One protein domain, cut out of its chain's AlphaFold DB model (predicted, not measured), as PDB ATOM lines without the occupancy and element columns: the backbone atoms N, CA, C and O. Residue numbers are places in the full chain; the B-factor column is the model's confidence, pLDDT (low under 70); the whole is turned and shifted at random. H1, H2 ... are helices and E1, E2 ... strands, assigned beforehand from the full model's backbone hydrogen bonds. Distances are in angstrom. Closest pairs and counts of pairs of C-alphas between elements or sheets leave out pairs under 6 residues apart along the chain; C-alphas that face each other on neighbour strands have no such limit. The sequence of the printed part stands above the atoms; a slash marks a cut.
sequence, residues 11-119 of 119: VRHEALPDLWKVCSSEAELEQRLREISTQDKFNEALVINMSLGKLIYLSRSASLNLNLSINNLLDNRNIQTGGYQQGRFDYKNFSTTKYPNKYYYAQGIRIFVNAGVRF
ATOM      1  N   VAL A  11      -3.508  45.507 -47.552       78.25
ATOM      2  CA  VAL A  11      -2.191  45.604 -46.894       78.25
ATOM      3  C   VAL A  11      -1.137  44.631 -47.460       78.25
ATOM      4  O   VAL A  11       0.058  44.906 -47.395       78.25
ATOM      5  N   ARG A  12      -1.551  43.480 -48.014       74.00
ATOM      6  CA  ARG A  12      -0.648  42.477 -48.615       74.00
ATOM      7  C   ARG A  12      -0.316  42.777 -50.085       74.00
ATOM      8  O   ARG A  12       0.680  42.275 -50.591       74.00
ATOM      9  N   HIS A  13      -1.134  43.590 -50.751       79.31
ATOM     10  CA  HIS A  13      -1.050  43.897 -52.183       79.31
ATOM     11  C   HIS A  13      -0.597  45.338 -52.457       79.31
ATOM     12  O   HIS A  13      -0.719  45.832 -53.577       79.31
ATOM     13  N   GLU A  14      -0.074  46.017 -51.439       80.31
ATOM     14  CA  GLU A  14       0.574  47.318 -51.570       80.31
ATOM     15  C   GLU A  14       2.002  47.180 -52.115       80.31
ATOM     16  O   GLU A  14       2.581  46.093 -52.151       80.31
ATOM     17  N   ALA A  15       2.587  48.298 -52.549       77.06
ATOM     18  CA  ALA A  15       3.978  48.319 -52.983       77.06
ATOM     19  C   ALA A  15       4.903  47.875 -51.833       77.06
ATOM     20  O   ALA A  15       4.834  48.413 -50.729       77.06
ATOM     21  N   LEU A  16       5.791  46.914 -52.107       79.25
ATOM     22  CA  LEU A  16       6.762  46.374 -51.150       79.25
ATOM     23  C   LEU A  16       8.181  46.849 -51.525       79.25
ATOM     24  O   LEU A  16       8.949  46.083 -52.110       79.25
ATOM     25  N   PRO A  17       8.552  48.109 -51.221       76.06
ATOM     26  CA  PRO A  17       9.797  48.721 -51.696       76.06
ATOM     27  C   PRO A  17      11.064  48.078 -51.122       76.06
ATOM     28  O   PRO A  17      12.134  48.229 -51.700       76.06
ATOM     29  N   ASP A  18      10.955  47.359 -50.003       80.19
ATOM     30  CA  ASP A  18      12.087  46.742 -49.302       80.19
ATOM     31  C   ASP A  18      12.215  45.228 -49.545       80.19
ATOM     32  O   ASP A  18      13.134  44.606 -49.014       80.19
ATOM     33  N   LEU A  19      11.343  44.626 -50.366       75.88
ATOM     34  CA  LEU A  19      11.351  43.180 -50.634       75.88
ATOM     35  C   LEU A  19      12.686  42.711 -51.245       75.88
ATOM     36  O   LEU A  19      13.199  41.656 -50.880       75.88
ATOM     37  N   TRP A  20      13.292  43.528 -52.111       74.31
ATOM     38  CA  TRP A  20      14.578  43.229 -52.756       74.31
ATOM     39  C   TRP A  20      15.745  43.094 -51.770       74.31
ATOM     40  O   TRP A  20      16.713  42.412 -52.082       74.31
ATOM     41  N   LYS A  21      15.664  43.698 -50.575       78.06
ATOM     42  CA  LYS A  21      16.738  43.637 -49.564       78.06
ATOM     43  C   LYS A  21      16.871  42.256 -48.921       78.06
ATOM     44  O   LYS A  21      17.892  41.973 -48.304       78.06
ATOM     45  N   VAL A  22      15.829  41.430 -49.023       75.44
ATOM     46  CA  VAL A  22      15.757  40.090 -48.419       75.44
ATOM     47  C   VAL A  22      15.991  38.991 -49.466       75.44
ATOM     48  O   VAL A  22      16.253  37.848 -49.104       75.44
ATOM     49  N   CYS A  23      15.928  39.326 -50.757       75.12
ATOM     50  CA  CYS A  23      16.125  38.390 -51.862       75.12
ATOM     51  C   CYS A  23      17.577  38.406 -52.355       75.12
ATOM     52  O   CYS A  23      18.202  39.458 -52.464       75.12
ATOM     53  N   SER A  24      18.098  37.232 -52.701       76.81
ATOM     54  CA  SER A  24      19.498  37.054 -53.112       76.81
ATOM     55  C   SER A  24      19.701  37.260 -54.621       76.81
ATOM     56  O   SER A  24      20.826  37.428 -55.083       76.81
ATOM     57  N   SER A  25      18.613  37.195 -55.398       84.62
ATOM     58  CA  SER A  25      18.595  37.212 -56.866       84.62
ATOM     59  C   SER A  25      17.284  37.806 -57.398       84.62
ATOM     60  O   SER A  25      16.240  37.705 -56.751       84.62
ATOM     61  N   GLU A  26      17.317  38.378 -58.605       82.31
ATOM     62  CA  GLU A  26      16.145  38.913 -59.316       82.31
ATOM     63  C   GLU A  26      15.076  37.835 -59.567       82.31
ATOM     64  O   GLU A  26      13.887  38.069 -59.360       82.31
ATOM     65  N   ALA A  27      15.497  36.610 -59.895       83.81
ATOM     66  CA  ALA A  27      14.577  35.489 -60.086       83.81
ATOM     67  C   ALA A  27      13.833  35.113 -58.788       83.81
ATOM     68  O   ALA A  27      12.649  34.769 -58.818       83.81
ATOM     69  N   GLU A  28      14.514  35.211 -57.642       81.88
ATOM     70  CA  GLU A  28      13.916  34.962 -56.327       81.88
ATOM     71  C   GLU A  28      12.927  36.077 -55.958       81.88
ATOM     72  O   GLU A  28      11.835  35.797 -55.464       81.88
ATOM     73  N   LEU A  29      13.273  37.332 -56.263       82.31
ATOM     74  CA  LEU A  29      12.398  38.484 -56.059       82.31
ATOM     75  C   LEU A  29      11.087  38.339 -56.839       82.31
ATOM     76  O   LEU A  29      10.008  38.501 -56.266       82.31
ATOM     77  N   GLU A  30      11.161  37.988 -58.124       83.12
ATOM     78  CA  GLU A  30       9.960  37.769 -58.926       83.12
ATOM     79  C   GLU A  30       9.111  36.606 -58.405       83.12
ATOM     80  O   GLU A  30       7.881  36.680 -58.419       83.12
ATOM     81  N   GLN A  31       9.744  35.517 -57.958       84.81
ATOM     82  CA  GLN A  31       9.024  34.378 -57.401       84.81
ATOM     83  C   GLN A  31       8.266  34.778 -56.131       84.81
ATOM     84  O   GLN A  31       7.068  34.518 -56.033       84.81
ATOM     85  N   ARG A  32       8.924  35.474 -55.199       80.56
ATOM     86  CA  ARG A  32       8.292  35.973 -53.969       80.56
ATOM     87  C   ARG A  32       7.167  36.956 -54.267       80.56
ATOM     88  O   ARG A  32       6.112  36.888 -53.640       80.56
ATOM     89  N   LEU A  33       7.366  37.842 -55.241       82.81
ATOM     90  CA  LEU A  33       6.343  38.788 -55.671       82.81
ATOM     91  C   LEU A  33       5.114  38.061 -56.229       82.81
ATOM     92  O   LEU A  33       3.985  38.398 -55.866       82.81
ATOM     93  N   ARG A  34       5.318  37.036 -57.066       83.00
ATOM     94  CA  ARG A  34       4.235  36.179 -57.569       83.00
ATOM     95  C   ARG A  34       3.513  35.479 -56.419       83.00
ATOM     96  O   ARG A  34       2.300  35.596 -56.339       83.00
ATOM     97  N   GLU A  35       4.238  34.856 -55.495       82.88
ATOM     98  CA  GLU A  35       3.659  34.162 -54.334       82.88
ATOM     99  C   GLU A  35       2.819  35.082 -53.428       82.88
ATOM    100  O   GLU A  35       1.748  34.690 -52.967       82.88
ATOM    101  N   ILE A  36       3.280  36.309 -53.166       81.38
ATOM    102  CA  ILE A  36       2.560  37.273 -52.315       81.38
ATOM    103  C   ILE A  36       1.328  37.840 -53.033       81.38
ATOM    104  O   ILE A  36       0.291  38.054 -52.403       81.38
ATOM    105  N   SER A  37       1.444  38.095 -54.339       80.56
ATOM    106  CA  SER A  37       0.380  38.710 -55.140       80.56
ATOM    107  C   SER A  37      -0.707  37.728 -55.575       80.56
ATOM    108  O   SER A  37      -1.833  38.156 -55.836       80.56
ATOM    109  N   THR A  38      -0.417  36.425 -55.628       83.44
ATOM    110  CA  THR A  38      -1.413  35.411 -55.983       83.44
ATOM    111  C   THR A  38      -2.511  35.287 -54.931       83.44
ATOM    112  O   THR A  38      -2.257  35.157 -53.735       83.44
ATOM    113  N   GLN A  39      -3.759  35.295 -55.397       81.94
ATOM    114  CA  GLN A  39      -4.931  35.073 -54.559       81.94
ATOM    115  C   GLN A  39      -5.204  33.573 -54.405       81.94
ATOM    116  O   GLN A  39      -5.361  32.859 -55.399       81.94
ATOM    117  N   ASP A  40      -5.331  33.111 -53.161       84.00
ATOM    118  CA  ASP A  40      -5.673  31.720 -52.869       84.00
ATOM    119  C   ASP A  40      -7.100  31.397 -53.329       84.00
ATOM    120  O   ASP A  40      -8.070  32.100 -53.015       84.00
ATOM    121  N   LYS A  41      -7.220  30.298 -54.071       86.38
ATOM    122  CA  LYS A  41      -8.490  29.742 -54.531       86.38
ATOM    123  C   LYS A  41      -9.003  28.721 -53.519       86.38
ATOM    124  O   LYS A  41      -8.217  27.956 -52.961       86.38
ATOM    125  N   PHE A  42     -10.318  28.674 -53.316       86.69
ATOM    126  CA  PHE A  42     -10.911  27.643 -52.470       86.69
ATOM    127  C   PHE A  42     -10.793  26.251 -53.084       86.69
ATOM    128  O   PHE A  42     -10.750  26.081 -54.308       86.69
ATOM    129  N   ASN A  43     -10.769  25.250 -52.213       86.38
ATOM    130  CA  ASN A  43     -10.692  23.860 -52.616       86.38
ATOM    131  C   ASN A  43     -11.946  23.390 -53.367       86.38
ATOM    132  O   ASN A  43     -13.065  23.873 -53.177       86.38
ATOM    133  N   GLU A  44     -11.751  22.402 -54.235       85.25
ATOM    134  CA  GLU A  44     -12.859  21.719 -54.887       85.25
ATOM    135  C   GLU A  44     -13.506  20.744 -53.904       85.25
ATOM    136  O   GLU A  44     -12.826  19.992 -53.203       85.25
ATOM    137  N   ALA A  45     -14.837  20.758 -53.841       85.62
ATOM    138  CA  ALA A  45     -15.589  19.888 -52.955       85.62
ATOM    139  C   ALA A  45     -16.846  19.350 -53.641       85.62
ATOM    140  O   ALA A  45     -17.568  20.083 -54.321       85.62
ATOM    141  N   LEU A  46     -17.115  18.062 -53.422       86.31
ATOM    142  CA  LEU A  46     -18.349  17.398 -53.825       86.31
ATOM    143  C   LEU A  46     -19.306  17.346 -52.631       86.31
ATOM    144  O   LEU A  46     -18.915  16.939 -51.535       86.31
ATOM    145  N   VAL A  47     -20.560  17.736 -52.863       90.25
ATOM    146  CA  VAL A  47     -21.637  17.683 -51.868       90.25
ATOM    147  C   VAL A  47     -22.833  16.985 -52.492       90.25
ATOM    148  O   VAL A  47     -23.335  17.420 -53.526       90.25
ATOM    149  N   ILE A  48     -23.296  15.912 -51.852       92.06
ATOM    150  CA  ILE A  48     -24.499  15.184 -52.260       92.06
ATOM    151  C   ILE A  48     -25.608  15.498 -51.260       92.06
ATOM    152  O   ILE A  48     -25.431  15.315 -50.055       92.06
ATOM    153  N   ASN A  49     -26.747  15.962 -51.768       93.56
ATOM    154  CA  ASN A  49     -27.945  16.228 -50.978       93.56
ATOM    155  C   ASN A  49     -29.051  15.264 -51.408       93.56
ATOM    156  O   ASN A  49     -29.208  14.984 -52.595       93.56
ATOM    157  N   MET A  50     -29.818  14.769 -50.443       94.69
ATOM    158  CA  MET A  50     -30.914  13.829 -50.648       94.69
ATOM    159  C   MET A  50     -32.171  14.365 -49.968       94.69
ATOM    160  O   MET A  50     -32.112  14.840 -48.839       94.69
ATOM    161  N   SER A  51     -33.318  14.270 -50.636       94.62
ATOM    162  CA  SER A  51     -34.607  14.618 -50.042       94.62
ATOM    163  C   SER A  51     -35.639  13.549 -50.369       94.62
ATOM    164  O   SER A  51     -35.778  13.150 -51.523       94.62
ATOM    165  N   LEU A  52     -36.354  13.088 -49.349       94.50
ATOM    166  CA  LEU A  52     -37.380  12.057 -49.412       94.50
ATOM    167  C   LEU A  52     -38.679  12.621 -48.837       94.50
ATOM    168  O   LEU A  52     -38.740  12.975 -47.663       94.50
ATOM    169  N   GLY A  53     -39.713  12.702 -49.670       94.25
ATOM    170  CA  GLY A  53     -41.058  13.108 -49.271       94.25
ATOM    171  C   GLY A  53     -42.011  11.918 -49.302       94.25
ATOM    172  O   GLY A  53     -42.009  11.148 -50.262       94.25
ATOM    173  N   LYS A  54     -42.843  11.764 -48.272       93.38
ATOM    174  CA  LYS A  54     -43.909  10.766 -48.219       93.38
ATOM    175  C   LYS A  54     -45.195  11.398 -47.707       93.38
ATOM    176  O   LYS A  54     -45.258  11.891 -46.584       93.38
ATOM    177  N   LEU A  55     -46.238  11.312 -48.525       92.62
ATOM    178  CA  LEU A  55     -47.600  11.634 -48.125       92.62
ATOM    179  C   LEU A  55     -48.283  10.361 -47.618       92.62
ATOM    180  O   LEU A  55     -48.307   9.340 -48.305       92.62
ATOM    181  N   ILE A  56     -48.828  10.420 -46.412       92.44
ATOM    182  CA  ILE A  56     -49.557   9.338 -45.760       92.44
ATOM    183  C   ILE A  56     -50.991   9.818 -45.559       92.44
ATOM    184  O   ILE A  56     -51.236  10.779 -44.835       92.44
ATOM    185  N   TYR A  57     -51.951   9.160 -46.200       90.25
ATOM    186  CA  TYR A  57     -53.367   9.457 -46.001       90.25
ATOM    187  C   TYR A  57     -53.845   8.801 -44.703       90.25
ATOM    188  O   TYR A  57     -53.793   7.581 -44.576       90.25
ATOM    189  N   LEU A  58     -54.288   9.612 -43.738       86.12
ATOM    190  CA  LEU A  58     -54.874   9.128 -42.484       86.12
ATOM    191  C   LEU A  58     -56.380   8.885 -42.645       86.12
ATOM    192  O   LEU A  58     -56.937   7.957 -42.068       86.12
ATOM    193  N   SER A  59     -57.065   9.746 -43.403       86.12
ATOM    194  CA  SER A  59     -58.514   9.710 -43.649       86.12
ATOM    195  C   SER A  59     -58.850  10.416 -44.970       86.12
ATOM    196  O   SER A  59     -57.969  10.985 -45.608       86.12
ATOM    197  N   ARG A  60     -60.126  10.423 -45.396       82.44
ATOM    198  CA  ARG A  60     -60.548  11.147 -46.620       82.44
ATOM    199  C   ARG A  60     -60.330  12.663 -46.544       82.44
ATOM    200  O   ARG A  60     -60.132  13.285 -47.579       82.44
ATOM    201  N   SER A  61     -60.374  13.235 -45.344       84.19
ATOM    202  CA  SER A  61     -60.138  14.661 -45.088       84.19
ATOM    203  C   SER A  61     -58.729  14.960 -44.574       84.19
ATOM    204  O   SER A  61     -58.282  16.090 -44.685       84.19
ATOM    205  N   ALA A  62     -58.006  13.966 -44.044       88.44
ATOM    206  CA  ALA A  62     -56.735  14.188 -43.360       88.44
ATOM    207  C   ALA A  62     -55.561  13.463 -44.030       88.44
ATOM    208  O   ALA A  62     -55.596  12.253 -44.273       88.44
ATOM    209  N   SER A  63     -54.473  14.194 -44.255       90.56
ATOM    210  CA  SER A  63     -53.213  13.663 -44.778       90.56
ATOM    211  C   SER A  63     -52.015  14.198 -43.995       90.56
ATOM    212  O   SER A  63     -51.995  15.342 -43.549       90.56
ATOM    213  N   LEU A  64     -51.011  13.347 -43.819       91.94
ATOM    214  CA  LEU A  64     -49.740  13.647 -43.177       91.94
ATOM    215  C   LEU A  64     -48.653  13.697 -44.243       91.94
ATOM    216  O   LEU A  64     -48.407  12.717 -44.939       91.94
ATOM    217  N   ASN A  65     -47.981  14.830 -44.356       93.44
ATOM    218  CA  ASN A  65     -46.837  15.016 -45.226       93.44
ATOM    219  C   ASN A  65     -45.552  14.930 -44.397       93.44
ATOM    220  O   ASN A  65     -45.335  15.756 -43.513       93.44
ATOM    221  N   LEU A  66     -44.712  13.940 -44.684       94.50
ATOM    222  CA  LEU A  66     -43.388  13.776 -44.097       94.50
ATOM    223  C   LEU A  66     -42.327  14.120 -45.141       94.50
ATOM    224  O   LEU A  66     -42.306  13.517 -46.208       94.50
ATOM    225  N   ASN A  67     -41.415  15.034 -44.827       95.75
ATOM    226  CA  ASN A  67     -40.252  15.343 -45.656       95.75
ATOM    227  C   ASN A  67     -38.979  15.165 -44.836       95.75
ATOM    228  O   ASN A  67     -38.781  15.842 -43.830       95.75
ATOM    229  N   LEU A  68     -38.112  14.270 -45.286       95.12
ATOM    230  CA  LEU A  68     -36.767  14.058 -44.781       95.12
ATOM    231  C   LEU A  68     -35.782  14.677 -45.771       95.12
ATOM    232  O   LEU A  68     -35.712  14.247 -46.917       95.12
ATOM    233  N   SER A  69     -34.992  15.652 -45.340       96.00
ATOM    234  CA  SER A  69     -33.958  16.281 -46.162       96.00
ATOM    235  C   SER A  69     -32.595  16.110 -45.499       96.00
ATOM    236  O   SER A  69     -32.354  16.613 -44.404       96.00
ATOM    237  N   ILE A  70     -31.694  15.407 -46.175       94.44
ATOM    238  CA  ILE A  70     -30.317  15.157 -45.757       94.44
ATOM    239  C   ILE A  70     -29.400  15.993 -46.649       94.44
ATOM    240  O   ILE A  70     -29.316  15.784 -47.858       94.44
ATOM    241  N   ASN A  71     -28.698  16.949 -46.054       94.44
ATOM    242  CA  ASN A  71     -27.701  17.767 -46.729       94.44
ATOM    243  C   ASN A  71     -26.303  17.271 -46.371       94.44
ATOM    244  O   ASN A  71     -26.060  16.925 -45.214       94.44
ATOM    245  N   ASN A  72     -25.385  17.310 -47.337       91.75
ATOM    246  CA  ASN A  72     -24.019  16.811 -47.180       91.75
ATOM    247  C   ASN A  72     -23.986  15.348 -46.699       91.75
ATOM    248  O   ASN A  72     -23.411  15.027 -45.663       91.75
ATOM    249  N   LEU A  73     -24.632  14.461 -47.462       90.31
ATOM    250  CA  LEU A  73     -24.751  13.029 -47.158       90.31
ATOM    251  C   LEU A  73     -23.387  12.347 -46.947       90.31
ATOM    252  O   LEU A  73     -23.294  11.390 -46.190       90.31
ATOM    253  N   LEU A  74     -22.338  12.856 -47.599       90.06
ATOM    254  CA  LEU A  74     -20.968  12.347 -47.498       90.06
ATOM    255  C   LEU A  74     -20.194  12.879 -46.272       90.06
ATOM    256  O   LEU A  74     -19.005  12.602 -46.159       90.06
ATOM    257  N   ASP A  75     -20.826  13.676 -45.402       88.69
ATOM    258  CA  ASP A  75     -20.206  14.383 -44.264       88.69
ATOM    259  C   ASP A  75     -18.891  15.105 -44.623       88.69
ATOM    260  O   ASP A  75     -17.909  15.092 -43.879       88.69
ATOM    261  N   ASN A  76     -18.840  15.752 -45.789       88.69
ATOM    262  CA  ASN A  76     -17.643  16.464 -46.217       88.69
ATOM    263  C   ASN A  76     -17.485  17.767 -45.414       88.69
ATOM    264  O   ASN A  76     -18.194  18.740 -45.658       88.69
ATOM    265  N   ARG A  77     -16.552  17.795 -44.456       87.44
ATOM    266  CA  ARG A  77     -16.263  18.971 -43.604       87.44
ATOM    267  C   ARG A  77     -15.178  19.885 -44.155       87.44
ATOM    268  O   ARG A  77     -14.945  20.961 -43.617       87.44
ATOM    269  N   ASN A  78     -14.533  19.477 -45.242       87.25
ATOM    270  CA  ASN A  78     -13.442  20.232 -45.840       87.25
ATOM    271  C   ASN A  78     -13.945  21.284 -46.832       87.25
ATOM    272  O   ASN A  78     -13.136  21.916 -47.494       87.25
ATOM    273  N   ILE A  79     -15.256  21.490 -46.961       86.75
ATOM    274  CA  ILE A  79     -15.827  22.471 -47.889       86.75
ATOM    275  C   ILE A  79     -15.517  23.879 -47.377       86.75
ATOM    276  O   ILE A  79     -16.081  24.300 -46.368       86.75
ATOM    277  N   GLN A  80     -14.665  24.621 -48.083       89.12
ATOM    278  CA  GLN A  80     -14.411  26.028 -47.781       89.12
ATOM    279  C   GLN A  80     -15.577  26.882 -48.300       89.12
ATOM    280  O   GLN A  80     -15.828  26.960 -49.503       89.12
ATOM    281  N   THR A  81     -16.329  27.497 -47.389       85.81
ATOM    282  CA  THR A  81     -17.481  28.361 -47.715       85.81
ATOM    283  C   THR A  81     -17.092  29.822 -47.869       85.81
ATOM    284  O   THR A  81     -17.817  30.595 -48.487       85.81
ATOM    285  N   GLY A  82     -15.948  30.190 -47.309       86.38
ATOM    286  CA  GLY A  82     -15.392  31.523 -47.368       86.38
ATOM    287  C   GLY A  82     -14.034  31.549 -46.691       86.38
ATOM    288  O   GLY A  82     -13.559  30.554 -46.143       86.38
ATOM    289  N   GLY A  83     -13.412  32.711 -46.696       87.81
ATOM    290  CA  GLY A  83     -12.141  32.913 -46.032       87.81
ATOM    291  C   GLY A  83     -11.619  34.302 -46.318       87.81
ATOM    292  O   GLY A  83     -11.990  34.906 -47.320       87.81
ATOM    293  N   TYR A  84     -10.759  34.791 -45.438       86.88
ATOM    294  CA  TYR A  84     -10.149  36.103 -45.567       86.88
ATOM    295  C   TYR A  84      -8.651  36.030 -45.303       86.88
ATOM    296  O   TYR A  84      -8.161  35.247 -44.476       86.88
ATOM    297  N   GLN A  85      -7.916  36.883 -46.002       84.69
ATOM    298  CA  GLN A  85      -6.526  37.155 -45.698       84.69
ATOM    299  C   GLN A  85      -6.456  38.070 -44.477       84.69
ATOM    300  O   GLN A  85      -7.210  39.034 -44.345       84.69
ATOM    301  N   GLN A  86      -5.538  37.783 -43.558       80.06
ATOM    302  CA  GLN A  86      -5.354  38.648 -42.400       80.06
ATOM    303  C   GLN A  86      -4.785  40.004 -42.834       80.06
ATOM    304  O   GLN A  86      -3.831  40.056 -43.606       80.06
ATOM    305  N   GLY A  87      -5.299  41.086 -42.239       77.44
ATOM    306  CA  GLY A  87      -4.800  42.464 -42.387       77.44
ATOM    307  C   GLY A  87      -3.406  42.720 -41.806       77.44
ATOM    308  O   GLY A  87      -3.083  43.846 -41.445       77.44
ATOM    309  N   ARG A  88      -2.603  41.671 -41.620       76.56
ATOM    310  CA  ARG A  88      -1.259  41.725 -41.052       76.56
ATOM    311  C   ARG A  88      -0.298  41.117 -42.051       76.56
ATOM    312  O   ARG A  88      -0.511  40.003 -42.530       76.56
ATOM    313  N   PHE A  89       0.775  41.842 -42.314       76.31
ATOM    314  CA  PHE A  89       1.835  41.405 -43.200       76.31
ATOM    315  C   PHE A  89       3.188  41.566 -42.502       76.31
ATOM    316  O   PHE A  89       3.385  42.487 -41.708       76.31
ATOM    317  N   ASP A  90       4.096  40.614 -42.716       76.25
ATOM    318  CA  ASP A  90       5.433  40.672 -42.130       76.25
ATOM    319  C   ASP A  90       6.373  41.466 -43.035       76.25
ATOM    320  O   ASP A  90       7.006  40.903 -43.920       76.25
ATOM    321  N   TYR A  91       6.502  42.764 -42.782       72.06
ATOM    322  CA  TYR A  91       7.397  43.645 -43.540       72.06
ATOM    323  C   TYR A  91       8.894  43.425 -43.257       72.06
ATOM    324  O   TYR A  91       9.722  44.097 -43.860       72.06
ATOM    325  N   LYS A  92       9.271  42.527 -42.329       70.00
ATOM    326  CA  LYS A  92      10.686  42.245 -42.023       70.00
ATOM    327  C   LYS A  92      11.242  41.088 -42.844       70.00
ATOM    328  O   LYS A  92      12.316  41.205 -43.411       70.00
ATOM    329  N   ASN A  93      10.503  39.981 -42.892       69.31
ATOM    330  CA  ASN A  93      10.928  38.756 -43.578       69.31
ATOM    331  C   ASN A  93      10.072  38.433 -44.812       69.31
ATOM    332  O   ASN A  93      10.290  37.398 -45.435       69.31
ATOM    333  N   PHE A  94       9.067  39.264 -45.122       66.88
ATOM    334  CA  PHE A  94       8.150  39.113 -46.260       66.88
ATOM    335  C   PHE A  94       7.569  37.696 -46.398       66.88
ATOM    336  O   PHE A  94       7.399  37.164 -47.492       66.88
ATOM    337  N   SER A  95       7.264  37.068 -45.258       68.50
ATOM    338  CA  SER A  95       6.771  35.693 -45.212       68.50
ATOM    339  C   SER A  95       5.245  35.642 -45.175       68.50
ATOM    340  O   SER A  95       4.608  36.178 -44.262       68.50
ATOM    341  N   THR A  96       4.657  34.924 -46.132       66.25
ATOM    342  CA  THR A  96       3.211  34.666 -46.225       66.25
ATOM    343  C   THR A  96       2.720  33.643 -45.193       66.25
ATOM    344  O   THR A  96       1.533  33.625 -44.866       66.25
ATOM    345  N   THR A  97       3.617  32.831 -44.618       72.56
ATOM    346  CA  THR A  97       3.269  31.756 -43.670       72.56
ATOM    347  C   THR A  97       3.063  32.240 -42.239       72.56
ATOM    348  O   THR A  97       2.392  31.572 -41.457       72.56
ATOM    349  N   LYS A  98       3.592  33.418 -41.883       76.44
ATOM    350  CA  LYS A  98       3.456  33.981 -40.528       76.44
ATOM    351  C   LYS A  98       2.024  34.407 -40.208       76.44
ATOM    352  O   LYS A  98       1.578  34.282 -39.071       76.44
ATOM    353  N   TYR A  99       1.304  34.897 -41.215       80.56
ATOM    354  CA  TYR A  99      -0.099  35.288 -41.113       80.56
ATOM    355  C   TYR A  99      -0.908  34.549 -42.185       80.56
ATOM    356  O   TYR A  99      -1.231  35.131 -43.225       80.56
ATOM    357  N   PRO A 100      -1.217  33.258 -41.962       82.06
ATOM    358  CA  PRO A 100      -1.927  32.454 -42.945       82.06
ATOM    359  C   PRO A 100      -3.365  32.948 -43.123       82.06
ATOM    360  O   PRO A 100      -3.946  33.586 -42.235       82.06
ATOM    361  N   ASN A 101      -3.942  32.623 -44.275       84.56
ATOM    362  CA  ASN A 101      -5.337  32.918 -44.579       84.56
ATOM    363  C   ASN A 101      -6.249  32.101 -43.661       84.56
ATOM    364  O   ASN A 101      -5.947  30.954 -43.322       84.56
ATOM    365  N   LYS A 102      -7.357  32.702 -43.228       87.44
ATOM    366  CA  LYS A 102      -8.348  32.018 -42.397       87.44
ATOM    367  C   LYS A 102      -9.507  31.576 -43.266       87.44
ATOM    368  O   LYS A 102     -10.035  32.371 -44.034       87.44
ATOM    369  N   TYR A 103      -9.910  30.323 -43.099       90.19
ATOM    370  CA  TYR A 103     -10.967  29.693 -43.879       90.19
ATOM    371  C   TYR A 103     -12.164  29.367 -42.990       90.19
ATOM    372  O   TYR A 103     -12.006  28.942 -41.844       90.19
ATOM    373  N   TYR A 104     -13.355  29.556 -43.541       89.19
ATOM    374  CA  TYR A 104     -14.612  29.105 -42.972       89.19
ATOM    375  C   TYR A 104     -15.024  27.809 -43.653       89.19
ATOM    376  O   TYR A 104     -14.946  27.686 -44.877       89.19
ATOM    377  N   TYR A 105     -15.464  26.850 -42.848       90.38
ATOM    378  CA  TYR A 105     -15.840  25.527 -43.320       90.38
ATOM    379  C   TYR A 105     -17.345  25.328 -43.218       90.38
ATOM    380  O   TYR A 105     -17.990  25.809 -42.280       90.38
ATOM    381  N   ALA A 106     -17.910  24.614 -44.188       88.50
ATOM    382  CA  ALA A 106     -19.297  24.196 -44.110       88.50
ATOM    383  C   ALA A 106     -19.495  23.247 -42.925       88.50
ATOM    384  O   ALA A 106     -18.623  22.450 -42.574       88.50
ATOM    385  N   GLN A 107     -20.693  23.290 -42.350       86.06
ATOM    386  CA  GLN A 107     -21.121  22.251 -41.428       86.06
ATOM    387  C   GLN A 107     -21.165  20.898 -42.160       86.06
ATOM    388  O   GLN A 107     -21.434  20.843 -43.364       86.06
ATOM    389  N   GLY A 108     -20.902  19.823 -41.417       90.06
ATOM    390  CA  GLY A 108     -20.986  18.446 -41.902       90.06
ATOM    391  C   GLY A 108     -22.404  18.023 -42.306       90.06
ATOM    392  O   GLY A 108     -23.223  18.833 -42.750       90.06
ATOM    393  N   ILE A 109     -22.714  16.741 -42.145       93.69
ATOM    394  CA  ILE A 109     -24.047  16.215 -42.447       93.69
ATOM    395  C   ILE A 109     -25.131  16.941 -41.634       93.69
ATOM    396  O   ILE A 109     -25.007  17.155 -40.426       93.69
ATOM    397  N   ARG A 110     -26.216  17.336 -42.307       94.06
ATOM    398  CA  ARG A 110     -27.383  17.979 -41.683       94.06
ATOM    399  C   ARG A 110     -28.647  17.246 -42.087       94.06
ATOM    400  O   ARG A 110     -28.896  17.070 -43.277       94.06
ATOM    401  N   ILE A 111     -29.456  16.864 -41.106       94.69
ATOM    402  CA  ILE A 111     -30.682  16.092 -41.315       94.69
ATOM    403  C   ILE A 111     -31.864  16.916 -40.813       94.69
ATOM    404  O   ILE A 111     -31.895  17.320 -39.654       94.69
ATOM    405  N   PHE A 112     -32.835  17.150 -41.690       95.88
ATOM    406  CA  PHE A 112     -34.078  17.845 -41.386       95.88
ATOM    407  C   PHE A 112     -35.248  16.891 -41.574       95.88
ATOM    408  O   PHE A 112     -35.361  16.248 -42.617       95.88
ATOM    409  N   VAL A 113     -36.133  16.828 -40.584       94.75
ATOM    410  CA  VAL A 113     -37.401  16.108 -40.679       94.75
ATOM    411  C   VAL A 113     -38.517  17.120 -40.491       94.75
ATOM    412  O   VAL A 113     -38.580  17.797 -39.471       94.75
ATOM    413  N   ASN A 114     -39.389  17.219 -41.484       94.50
ATOM    414  CA  ASN A 114     -40.553  18.089 -41.469       94.50
ATOM    415  C   ASN A 114     -41.806  17.223 -41.547       94.50
ATOM    416  O   ASN A 114     -41.923  16.381 -42.436       94.50
ATOM    417  N   ALA A 115     -42.741  17.445 -40.631       93.00
ATOM    418  CA  ALA A 115     -44.045  16.802 -40.630       93.00
ATOM    419  C   ALA A 115     -45.128  17.883 -40.687       93.00
ATOM    420  O   ALA A 115     -45.111  18.820 -39.893       93.00
ATOM    421  N   GLY A 116     -46.053  17.765 -41.634       93.19
ATOM    422  CA  GLY A 116     -47.192  18.664 -41.778       93.19
ATOM    423  C   GLY A 116     -48.486  17.871 -41.851       93.19
ATOM    424  O   GLY A 116     -48.581  16.918 -42.620       93.19
ATOM    425  N   VAL A 117     -49.485  18.259 -41.063       91.62
ATOM    426  CA  VAL A 117     -50.831  17.681 -41.136       91.62
ATOM    427  C   VAL A 117     -51.713  18.624 -41.942       91.62
ATOM    428  O   VAL A 117     -51.754  19.822 -41.672       91.62
ATOM    429  N   ARG A 118     -52.416  18.079 -42.931       87.88
ATOM    430  CA  ARG A 118     -53.438  18.776 -43.711       87.88
ATOM    431  C   ARG A 118     -54.789  18.146 -43.401       87.88
ATOM    432  O   ARG A 118     -54.900  16.924 -43.501       87.88
ATOM    433  N   PHE A 119     -55.759  18.973 -43.027       86.12
ATOM    434  CA  PHE A 119     -57.131  18.609 -42.667       86.12
ATOM    435  C   PHE A 119     -58.143  19.370 -43.527       86.12
ATOM    436  O   PHE A 119     -57.736  20.392 -44.133       86.12
TER     437      PHE A 119
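Overview. This is residues 11 to 119 of the 119 residues of an uncharacterized protein of Porphyromonadaceae bacterium (UniProt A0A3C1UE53). A long, thin, loosely joined rod has a twisted ribbon of three strands, E1, E2 and E5, at one end, the small hairpin of E3 and E4 near its middle, and the single helix H1 with loops at the other end. The printed part has 109 residues, with one named helix and five named strands in the order H1 E1 E2 E3 E4 E5. The larger sheet has the order E1 - E2 - E5 and is antiparallel, as is the pair E3 - E4; the class is mixed, helices and strands, with 47 residues, under half, in named elements. The whole is extended, with a radius of gyration of the C-alphas of 25.6 A and spans of 84 by 21 by 17 A.

Along the chain. Find C-alpha 50 at (-30.914, 13.829, -50.648), where E1, residues 50 to 57, begins its 23.3 A. E2, residues 63 to 71, covers 25.9 A; E5, residues 110 to 118, covers 26.1 A and ends at C-alpha 118, (-53.438, 18.776, -43.711). Then look for E3, residues 80 to 84, and E4, residues 102 to 105. H1, residues 26 to 37, starts at C-alpha 26, (16.145, 38.913, -59.316), and is 16.3 A long.

Arrangement. Start at inner strand E2. With E1 it forms an antiparallel hairpin at 171 degrees; N 52 and O 68 are within hydrogen-bond range at 2.8 A. E5 is its antiparallel neighbour at 167 degrees, with N 67 and O 114 at 2.8 A. The hairpin E3 and E4 stands at 159 degrees, with N 81 and O 104 at 2.9 A. E2 and E3 are apart, as are E4 and E5. H1 is not on the larger sheet and is apart from E3 and E4; in it every O i to N i+4 pair is within hydrogen-bond range.

Size, cuts and confidence. The C-alphas of Ser 24 and Arg 60, the two farthest apart, are 84.4 A from each other. The printed part has no cut. Its long links are H1 to E1 and E3 to E4. Look for pLDDT under 70 at residues 93 to 96; the mean of the printed part is 85.2.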